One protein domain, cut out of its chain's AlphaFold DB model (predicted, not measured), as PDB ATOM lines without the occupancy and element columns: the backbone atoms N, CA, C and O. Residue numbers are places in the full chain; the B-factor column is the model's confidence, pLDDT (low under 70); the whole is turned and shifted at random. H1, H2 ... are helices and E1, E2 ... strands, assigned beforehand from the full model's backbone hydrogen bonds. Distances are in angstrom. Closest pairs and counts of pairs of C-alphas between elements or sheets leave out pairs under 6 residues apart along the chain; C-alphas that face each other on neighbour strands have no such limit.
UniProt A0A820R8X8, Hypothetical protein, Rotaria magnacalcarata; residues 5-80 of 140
ATOM      1  N   GLU A   5     -10.988  27.047  24.454       92.88
ATOM      2  CA  GLU A   5     -10.723  28.493  24.413       92.88
ATOM      3  C   GLU A   5      -9.394  28.881  25.082       92.88
ATOM      4  O   GLU A   5      -8.588  29.597  24.497       92.88
ATOM      5  N   ASN A   6      -9.116  28.357  26.282       94.62
ATOM      6  CA  ASN A   6      -7.867  28.659  26.982       94.62
ATOM      7  C   ASN A   6      -6.647  28.055  26.270       94.62
ATOM      8  O   ASN A   6      -5.572  28.644  26.311       94.62
ATOM      9  N   LEU A   7      -6.799  26.889  25.631       93.94
ATOM     10  CA  LEU A   7      -5.735  26.289  24.820       93.94
ATOM     11  C   LEU A   7      -5.433  27.141  23.587       93.94
ATOM     12  O   LEU A   7      -4.265  27.370  23.282       93.94
ATOM     13  N   PHE A   8      -6.472  27.630  22.910       92.12
ATOM     14  CA  PHE A   8      -6.318  28.517  21.765       92.12
ATOM     15  C   PHE A   8      -5.681  29.854  22.166       92.12
ATOM     16  O   PHE A   8      -4.726  30.290  21.531       92.12
ATOM     17  N   HIS A   9      -6.137  30.461  23.265       93.88
ATOM     18  CA  HIS A   9      -5.559  31.698  23.791       93.88
ATOM     19  C   HIS A   9      -4.074  31.534  24.151       93.88
ATOM     20  O   HIS A   9      -3.263  32.403  23.848       93.88
ATOM     21  N   GLU A  10      -3.692  30.419  24.778       94.31
ATOM     22  CA  GLU A  10      -2.286  30.139  25.086       94.31
ATOM     23  C   GLU A  10      -1.454  29.950  23.810       94.31
ATOM     24  O   GLU A  10      -0.348  30.482  23.706       94.31
ATOM     25  N   TYR A  11      -1.993  29.237  22.816       92.06
ATOM     26  CA  TYR A  11      -1.359  29.097  21.506       92.06
ATOM     27  C   TYR A  11      -1.119  30.463  20.850       92.06
ATOM     28  O   TYR A  11       0.006  30.744  20.433       92.06
ATOM     29  N   ASP A  12      -2.136  31.324  20.804       90.62
ATOM     30  CA  ASP A  12      -2.041  32.664  20.222       90.62
ATOM     31  C   ASP A  12      -1.052  33.555  20.990       90.62
ATOM     32  O   ASP A  12      -0.198  34.222  20.395       90.62
ATOM     33  N   HIS A  13      -1.079  33.483  22.326       94.31
ATOM     34  CA  HIS A  13      -0.146  34.194  23.190       94.31
ATOM     35  C   HIS A  13       1.308  33.796  22.910       94.31
ATOM     36  O   HIS A  13       2.155  34.669  22.711       94.31
ATOM     37  N   VAL A  14       1.612  32.498  22.846       93.69
ATOM     38  CA  VAL A  14       2.960  31.992  22.539       93.69
ATOM     39  C   VAL A  14       3.356  32.366  21.109       93.69
ATOM     40  O   VAL A  14       4.444  32.898  20.879       93.69
ATOM     41  N   SER A  15       2.460  32.151  20.149       90.69
ATOM     42  CA  SER A  15       2.668  32.452  18.731       90.69
ATOM     43  C   SER A  15       3.056  33.917  18.499       90.69
ATOM     44  O   SER A  15       4.053  34.205  17.822       90.69
ATOM     45  N   THR A  16       2.320  34.837  19.126       91.31
ATOM     46  CA  THR A  16       2.551  36.282  19.064       91.31
ATOM     47  C   THR A  16       3.821  36.677  19.812       91.31
ATOM     48  O   THR A  16       4.674  37.371  19.255       91.31
ATOM     49  N   THR A  17       3.999  36.182  21.042       96.81
ATOM     50  CA  THR A  17       5.160  36.495  21.898       96.81
ATOM     51  C   THR A  17       6.483  36.170  21.212       96.81
ATOM     52  O   THR A  17       7.429  36.953  21.284       96.81
ATOM     53  N   PHE A  18       6.551  35.043  20.500       95.38
ATOM     54  CA  PHE A  18       7.756  34.634  19.776       95.38
ATOM     55  C   PHE A  18       7.769  35.064  18.302       95.38
ATOM     56  O   PHE A  18       8.754  34.809  17.609       95.38
ATOM     57  N   SER A  19       6.711  35.723  17.813       91.75
ATOM     58  CA  SER A  19       6.555  36.117  16.403       91.75
ATOM     59  C   SER A  19       6.777  34.939  15.441       91.75
ATOM     60  O   SER A  19       7.524  35.036  14.461       91.75
ATOM     61  N   ILE A  20       6.171  33.793  15.767       88.19
ATOM     62  CA  ILE A  20       6.291  32.543  15.000       88.19
ATOM     63  C   ILE A  20       5.009  32.147  14.275       88.19
ATOM     64  O   ILE A  20       5.055  31.190  13.513       88.19
ATOM     65  N   GLY A  21       3.892  32.854  14.468       82.44
ATOM     66  CA  GLY A  21       2.605  32.472  13.874       82.44
ATOM     67  C   GLY A  21       2.654  32.280  12.360       82.44
ATOM     68  O   GLY A  21       2.175  31.277  11.850       82.44
ATOM     69  N   ASN A  22       3.361  33.158  11.648       81.25
ATOM     70  CA  ASN A  22       3.571  33.054  10.200       81.25
ATOM     71  C   ASN A  22       4.576  31.965   9.770       81.25
ATOM     72  O   ASN A  22       4.842  31.810   8.582       81.25
ATOM     73  N   LYS A  23       5.184  31.251  10.722       84.94
ATOM     74  CA  LYS A  23       6.103  30.125  10.491       84.94
ATOM     75  C   LYS A  23       5.466  28.780  10.844       84.94
ATOM     76  O   LYS A  23       6.071  27.743  10.573       84.94
ATOM     77  N   VAL A  24       4.289  28.782  11.472       83.38
ATOM     78  CA  VAL A  24       3.542  27.561  11.776       83.38
ATOM     79  C   VAL A  24       2.842  27.105  10.501       83.38
ATOM     80  O   VAL A  24       1.936  27.770  10.018       83.38
ATOM     81  N   PHE A  25       3.276  25.969   9.958       81.69
ATOM     82  CA  PHE A  25       2.675  25.368   8.761       81.69
ATOM     83  C   PHE A  25       1.729  24.208   9.095       81.69
ATOM     84  O   PHE A  25       0.850  23.886   8.309       81.69
ATOM     85  N   GLN A  26       1.911  23.571  10.255       85.50
ATOM     86  CA  GLN A  26       1.106  22.438  10.702       85.50
ATOM     87  C   GLN A  26       1.120  22.359  12.229       85.50
ATOM     88  O   GLN A  26       2.148  22.563  12.876       85.50
ATOM     89  N   LEU A  27      -0.017  21.983  12.793       89.12
ATOM     90  CA  LEU A  27      -0.219  21.639  14.185       89.12
ATOM     91  C   LEU A  27      -0.557  20.146  14.291       89.12
ATOM     92  O   LEU A  27      -1.422  19.643  13.581       89.12
ATOM     93  N   ILE A  28       0.094  19.427  15.205       90.38
ATOM     94  CA  ILE A  28      -0.204  18.013  15.480       90.38
ATOM     95  C   ILE A  28      -0.653  17.900  16.934       90.38
ATOM     96  O   ILE A  28       0.131  18.160  17.846       90.38
ATOM     97  N   THR A  29      -1.906  17.503  17.164       91.06
ATOM     98  CA  THR A  29      -2.468  17.316  18.514       91.06
ATOM     99  C   THR A  29      -3.228  16.000  18.621       91.06
ATOM    100  O   THR A  29      -3.617  15.400  17.620       91.06
ATOM    101  N   ASP A  30      -3.423  15.494  19.841       90.25
ATOM    102  CA  ASP A  30      -4.299  14.338  20.052       90.25
ATOM    103  C   ASP A  30      -5.777  14.676  19.746       90.25
ATOM    104  O   ASP A  30      -6.133  15.824  19.467       90.25
ATOM    105  N   ASN A  31      -6.643  13.662  19.755       88.19
ATOM    106  CA  ASN A  31      -8.077  13.806  19.483       88.19
ATOM    107  C   ASN A  31      -8.886  14.065  20.763       88.19
ATOM    108  O   ASN A  31     -10.086  13.790  20.801       88.19
ATOM    109  N   ALA A  32      -8.265  14.574  21.833       89.00
ATOM    110  CA  ALA A  32      -9.018  14.985  23.008       89.00
ATOM    111  C   ALA A  32     -10.001  16.107  22.642       89.00
ATOM    112  O   ALA A  32      -9.676  17.011  21.871       89.00
ATOM    113  N   SER A  33     -11.191  16.085  23.246       89.44
ATOM    114  CA  SER A  33     -12.288  17.012  22.927       89.44
ATOM    115  C   SER A  33     -11.875  18.484  22.975       89.44
ATOM    116  O   SER A  33     -12.289  19.270  22.132       89.44
ATOM    117  N   ASN A  34     -11.027  18.862  23.932       93.81
ATOM    118  CA  ASN A  34     -10.600  20.252  24.091       93.81
ATOM    119  C   ASN A  34      -9.580  20.671  23.022       93.81
ATOM    120  O   ASN A  34      -9.605  21.823  22.606       93.81
ATOM    121  N   ASN A  35      -8.741  19.748  22.535       90.81
ATOM    122  CA  ASN A  35      -7.849  20.006  21.398       90.81
ATOM    123  C   ASN A  35      -8.639  20.132  20.094       90.81
ATOM    124  O   ASN A  35      -8.354  21.014  19.292       90.81
ATOM    125  N   LEU A  36      -9.660  19.292  19.906       89.44
ATOM    126  CA  LEU A  36     -10.573  19.408  18.768       89.44
ATOM    127  C   LEU A  36     -11.350  20.728  18.808       89.44
ATOM    128  O   LEU A  36     -11.405  21.427  17.810       89.44
ATOM    129  N   SER A  37     -11.870  21.114  19.972       90.38
ATOM    130  CA  SER A  37     -12.574  22.390  20.141       90.38
ATOM    131  C   SER A  37     -11.680  23.614  19.924       90.38
ATOM    132  O   SER A  37     -12.189  24.646  19.510       90.38
ATOM    133  N   ALA A  38     -10.385  23.531  20.235       90.50
ATOM    134  CA  ALA A  38      -9.452  24.647  20.073       90.50
ATOM    135  C   ALA A  38      -8.904  24.772  18.646       90.50
ATOM    136  O   ALA A  38      -8.614  25.873  18.189       90.50
ATOM    137  N   PHE A  39      -8.689  23.638  17.977       89.25
ATOM    138  CA  PHE A  39      -7.834  23.571  16.793       89.25
ATOM    139  C   PHE A  39      -8.443  22.782  15.627       89.25
ATOM    140  O   PHE A  39      -7.790  22.626  14.600       89.25
ATOM    141  N   GLY A  40      -9.641  22.215  15.788       83.12
ATOM    142  CA  GLY A  40     -10.270  21.330  14.803       83.12
ATOM    143  C   GLY A  40     -10.639  22.025  13.496       83.12
ATOM    144  O   GLY A  40     -10.550  21.401  12.448       83.12
ATOM    145  N   GLU A  41     -10.977  23.311  13.569       80.69
ATOM    146  CA  GLU A  41     -11.425  24.131  12.434       80.69
ATOM    147  C   GLU A  41     -10.338  25.112  11.960       80.69
ATOM    148  O   GLU A  41     -10.625  26.075  11.258       80.69
ATOM    149  N   LEU A  42      -9.076  24.917  12.367       78.31
ATOM    150  CA  LEU A  42      -7.996  25.815  11.954       78.31
ATOM    151  C   LEU A  42      -7.558  25.569  10.512       78.31
ATOM    152  O   LEU A  42      -7.202  24.457  10.121       78.31
ATOM    153  N   VAL A  43      -7.486  26.673   9.781       69.31
ATOM    154  CA  VAL A  43      -7.314  26.758   8.334       69.31
ATOM    155  C   VAL A  43      -6.006  27.482   7.997       69.31
ATOM    156  O   VAL A  43      -5.706  28.497   8.624       69.31
ATOM    157  N   ILE A  44      -5.220  26.975   7.035       65.31
ATOM    158  CA  ILE A  44      -3.869  27.486   6.721       65.31
ATOM    159  C   ILE A  44      -3.926  28.948   6.223       65.31
ATOM    160  O   ILE A  44      -4.604  29.214   5.227       65.31
ATOM    161  N   PRO A  45      -3.176  29.896   6.837       54.09
ATOM    162  CA  PRO A  45      -3.140  31.272   6.362       54.09
ATOM    163  C   PRO A  45      -2.529  31.405   4.960       54.09
ATOM    164  O   PRO A  45      -1.480  30.825   4.679       54.09
ATOM    165  N   GLY A  46      -3.145  32.201   4.088       52.00
ATOM    166  CA  GLY A  46      -2.811  32.350   2.665       52.00
ATOM    167  C   GLY A  46      -3.638  31.478   1.715       52.00
ATOM    168  O   GLY A  46      -3.480  31.594   0.498       52.00
ATOM    169  N   PHE A  47      -4.513  30.630   2.249       49.59
ATOM    170  CA  PHE A  47      -5.430  29.798   1.475       49.59
ATOM    171  C   PHE A  47      -6.904  30.169   1.740       49.59
ATOM    172  O   PHE A  47      -7.786  29.560   1.149       49.59
ATOM    173  N   GLU A  48      -7.184  31.183   2.578       52.66
ATOM    174  CA  GLU A  48      -8.498  31.546   3.153       52.66
ATOM    175  C   GLU A  48      -9.623  31.651   2.110       52.66
ATOM    176  O   GLU A  48     -10.764  31.290   2.382       52.66
ATOM    177  N   SER A  49      -9.303  32.114   0.898       44.81
ATOM    178  CA  SER A  49     -10.252  32.280  -0.208       44.81
ATOM    179  C   SER A  49     -10.724  30.976  -0.856       44.81
ATOM    180  O   SER A  49     -11.692  31.010  -1.606       44.81
ATOM    181  N   TYR A  50     -10.044  29.857  -0.610       45.59
ATOM    182  CA  TYR A  50     -10.407  28.533  -1.131       45.59
ATOM    183  C   TYR A  50     -11.296  27.744  -0.158       45.59
ATOM    184  O   TYR A  50     -11.897  26.754  -0.552       45.59
ATOM    185  N   PHE A  51     -11.422  28.222   1.086       45.34
ATOM    186  CA  PHE A  51     -12.284  27.648   2.126       45.34
ATOM    187  C   PHE A  51     -13.690  28.258   2.153       45.34
ATOM    188  O   PHE A  51     -14.516  27.837   2.959       45.34
ATOM    189  N   ILE A  52     -13.967  29.252   1.295       46.75
ATOM    190  CA  ILE A  52     -15.336  29.691   1.010       46.75
ATOM    191  C   ILE A  52     -15.958  28.582   0.163       46.75
ATOM    192  O   ILE A  52     -15.752  28.520  -1.048       46.75
ATOM    193  N   THR A  53     -16.671  27.669   0.808       47.50
ATOM    194  CA  THR A  53     -17.484  26.680   0.104       47.50
ATOM    195  C   THR A  53     -18.616  27.391  -0.631       47.50
ATOM    196  O   THR A  53     -19.175  28.356  -0.117       47.50
ATOM    197  N   GLU A  54     -19.003  26.905  -1.812       47.72
ATOM    198  CA  GLU A  54     -20.179  27.423  -2.534       47.72
ATOM    199  C   GLU A  54     -21.486  27.309  -1.708       47.72
ATOM    200  O   GLU A  54     -22.449  28.017  -2.000       47.72
ATOM    201  N   ASP A  55     -21.485  26.543  -0.607       45.81
ATOM    202  CA  ASP A  55     -22.540  26.510   0.423       45.81
ATOM    203  C   ASP A  55     -22.724  27.842   1.184       45.81
ATOM    204  O   ASP A  55     -23.813  28.117   1.684       45.81
ATOM    205  N   ASP A  56     -21.704  28.707   1.237       48.41
ATOM    206  CA  ASP A  56     -21.845  30.079   1.755       48.41
ATOM    207  C   ASP A  56     -22.395  31.046   0.683       48.41
ATOM    208  O   ASP A  56     -22.668  32.216   0.971       48.41
ATOM    209  N   ILE A  57     -22.554  30.578  -0.564       47.69
ATOM    210  CA  ILE A  57     -22.945  31.387  -1.730       47.69
ATOM    211  C   ILE A  57     -24.327  30.997  -2.296       47.69
ATOM    212  O   ILE A  57     -24.939  31.825  -2.972       47.69
ATOM    213  N   ALA A  58     -24.902  29.832  -1.977       39.06
ATOM    214  CA  ALA A  58     -26.295  29.521  -2.322       39.06
ATOM    215  C   ALA A  58     -26.872  28.459  -1.364       39.06
ATOM    216  O   ALA A  58     -26.347  27.363  -1.254       39.06
ATOM    217  N   GLU A  59     -27.984  28.673  -0.654       44.84
ATOM    218  CA  GLU A  59     -29.330  28.457  -1.224       44.84
ATOM    219  C   GLU A  59     -29.334  27.778  -2.612       44.84
ATOM    220  O   GLU A  59     -29.906  28.301  -3.564       44.84
ATOM    221  N   SER A  60     -28.687  26.626  -2.781       38.88
ATOM    222  CA  SER A  60     -28.940  25.775  -3.940       38.88
ATOM    223  C   SER A  60     -28.515  24.341  -3.664       38.88
ATOM    224  O   SER A  60     -27.366  23.971  -3.861       38.88
ATOM    225  N   ASP A  61     -29.497  23.560  -3.219       40.44
ATOM    226  CA  ASP A  61     -29.713  22.147  -3.537       40.44
ATOM    227  C   ASP A  61     -28.614  21.460  -4.375       40.44
ATOM    228  O   ASP A  61     -28.505  21.687  -5.582       40.44
ATOM    229  N   ASN A  62     -27.941  20.483  -3.764       42.00
ATOM    230  CA  ASN A  62     -28.156  19.047  -4.001       42.00
ATOM    231  C   ASN A  62     -26.836  18.248  -4.076       42.00
ATOM    232  O   ASN A  62     -25.913  18.639  -4.776       42.00
ATOM    233  N   ASP A  63     -26.841  17.091  -3.403       47.06
ATOM    234  CA  ASP A  63     -26.025  15.885  -3.622       47.06
ATOM    235  C   ASP A  63     -24.521  16.039  -3.935       47.06
ATOM    236  O   ASP A  63     -24.177  16.249  -5.086       47.06
ATOM    237  N   GLU A  64     -23.624  15.724  -2.980       41.19
ATOM    238  CA  GLU A  64     -22.377  14.981  -3.283       41.19
ATOM    239  C   GLU A  64     -21.609  14.535  -2.018       41.19
ATOM    240  O   GLU A  64     -21.068  15.324  -1.246       41.19
ATOM    241  N   VAL A  65     -21.532  13.214  -1.814       49.47
ATOM    242  CA  VAL A  65     -20.854  12.533  -0.687       49.47
ATOM    243  C   VAL A  65     -19.359  12.283  -0.997       49.47
ATOM    244  O   VAL A  65     -18.719  11.443  -0.370       49.47
ATOM    245  N   GLU A  66     -18.771  12.996  -1.962       45.06
ATOM    246  CA  GLU A  66     -17.435  12.673  -2.502       45.06
ATOM    247  C   GLU A  66     -16.311  13.659  -2.100       45.06
ATOM    248  O   GLU A  66     -15.140  13.352  -2.295       45.06
ATOM    249  N   ASN A  67     -16.614  14.772  -1.413       45.81
ATOM    250  CA  ASN A  67     -15.633  15.833  -1.087       45.81
ATOM    251  C   ASN A  67     -15.075  15.841   0.357       45.81
ATOM    252  O   ASN A  67     -14.367  16.764   0.752       45.81
ATOM    253  N   GLU A  68     -15.360  14.834   1.186       46.91
ATOM    254  CA  GLU A  68     -14.888  14.791   2.590       46.91
ATOM    255  C   GLU A  68     -13.392  14.444   2.745       46.91
ATOM    256  O   GLU A  68     -12.807  14.677   3.806       46.91
ATOM    257  N   LEU A  69     -12.770  13.852   1.718       44.09
ATOM    258  CA  LEU A  69     -11.355  13.463   1.757       44.09
ATOM    259  C   LEU A  69     -10.420  14.623   1.387       44.09
ATOM    260  O   LEU A  69      -9.395  14.767   2.051       44.09
ATOM    261  N   ASP A  70     -10.810  15.484   0.440       44.25
ATOM    262  CA  ASP A  70     -10.025  16.660   0.019       44.25
ATOM    263  C   ASP A  70     -10.011  17.764   1.090       44.25
ATOM    264  O   ASP A  70      -8.958  18.306   1.414       44.25
ATOM    265  N   LYS A  71     -11.138  17.994   1.783       48.69
ATOM    266  CA  LYS A  71     -11.247  18.981   2.883       48.69
ATOM    267  C   LYS A  71     -10.262  18.749   4.041       48.69
ATOM    268  O   LYS A  71     -10.002  19.654   4.832       48.69
ATOM    269  N   ARG A  72      -9.732  17.527   4.200       50.34
ATOM    270  CA  ARG A  72      -8.784  17.183   5.278       50.34
ATOM    271  C   ARG A  72      -7.344  17.569   4.965       50.34
ATOM    272  O   ARG A  72      -6.565  17.701   5.908       50.34
ATOM    273  N   GLU A  73      -6.986  17.729   3.692       51.34
ATOM    274  CA  GLU A  73      -5.622  18.098   3.285       51.34
ATOM    275  C   GLU A  73      -5.318  19.585   3.543       51.34
ATOM    276  O   GLU A  73      -4.159  19.992   3.584       51.34
ATOM    277  N   GLU A  74      -6.354  20.381   3.808       61.34
ATOM    278  CA  GLU A  74      -6.302  21.845   3.844       61.34
ATOM    279  C   GLU A  74      -6.364  22.430   5.280       61.34
ATOM    280  O   GLU A  74      -6.287  23.645   5.490       61.34
ATOM    281  N   LEU A  75      -6.458  21.562   6.300       65.94
ATOM    282  CA  LEU A  75      -6.474  21.923   7.725       65.94
ATOM    283  C   LEU A  75      -5.054  22.068   8.304       65.94
ATOM    284  O   LEU A  75      -4.187  21.213   8.113       65.94
ATOM    285  N   ILE A  76      -4.836  23.080   9.158       80.25
ATOM    286  CA  ILE A  76      -3.583  23.211   9.932       80.25
ATOM    287  C   ILE A  76      -3.430  22.060  10.925       80.25
ATOM    288  O   ILE A  76      -2.313  21.746  11.333       80.25
ATOM    289  N   ARG A  77      -4.510  21.417  11.368       87.88
ATOM    290  CA  ARG A  77      -4.429  20.395  12.414       87.88
ATOM    291  C   ARG A  77      -4.451  18.977  11.846       87.88
ATOM    292  O   ARG A  77      -5.458  18.540  11.304       87.88
ATOM    293  N   LEU A  78      -3.417  18.199  12.163       85.69
ATOM    294  CA  LEU A  78      -3.416  16.745  12.006       85.69
ATOM    295  C   LEU A  78      -3.598  16.019  13.348       85.69
ATOM    296  O   LEU A  78      -3.088  16.470  14.382       85.69
ATOM    297  N   PRO A  79      -4.289  14.863  13.351       84.50
ATOM    298  CA  PRO A  79      -4.372  14.018  14.529       84.50
ATOM    299  C   PRO A  79      -3.017  13.364  14.826       84.50
ATOM    300  O   PRO A  79      -2.299  12.909  13.936       84.50
ATOM    301  N   SER A  80      -2.682  13.244  16.108       87.56
ATOM    302  CA  SER A  80      -1.507  12.496  16.551       87.56
ATOM    303  C   SER A  80      -1.627  11.021  16.163       87.56
ATOM    304  O   SER A  80      -2.560  10.323  16.579       87.56
TER     305      SER A  80
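AT A GLANCE: This is residues 5 to 80 of the 140 residues of the protein "Hypothetical protein" of Rotaria magnacalcarata (UniProt A0A820R8X8). There is little regular structure: a small body, in which helix H1, with its residues 5 to 8, meets the short helix H2, and residues 35 to 39 of H2 lie near a small two-strand parallel sheet of E1 and E2, and a wide loop whose residues 52 to 70 stick out and make the length. The printed part has 76 residues, with H1, E1, H2, E2 along it, 26 residues in named elements, class mixed. It is loose, radius of gyration of the C-alphas 14.9 A, and spans 45 by 26 by 20 A.

IN THESE COORDINATES: H1, residues 5 to 17, begins at C-alpha 5 (-10.723, 28.493, 24.413) and is 18.0 A long. E1 is residues 27 to 29. H2, residues 33 to 39, measures 10.0 A. E2, residues 77 to 79, ends at C-alpha 79 (-4.372, 14.018, 14.529).

HOW THE PARTS SIT: H1, with residues 5 to 8 alone, touches H2; the closest C-alphas, of Phe 8 and Ala 38, are 5.3 A apart. Their tilt of 35.4 degrees is only just steep, the same way. E1, H2 and E2 form a strand-helix-strand unit, two parallel neighbour strands with a helix between, its crossover right-handed. N 78 and O 27, 2.8 A apart, are within hydrogen-bond range. In H1 and H2 every O i to N i+4 pair is within range.

THE WHOLE: The printed part has no cut. The H2 to E2 link is long, 37 residues. Residues 43 to 75 have pLDDT under 70.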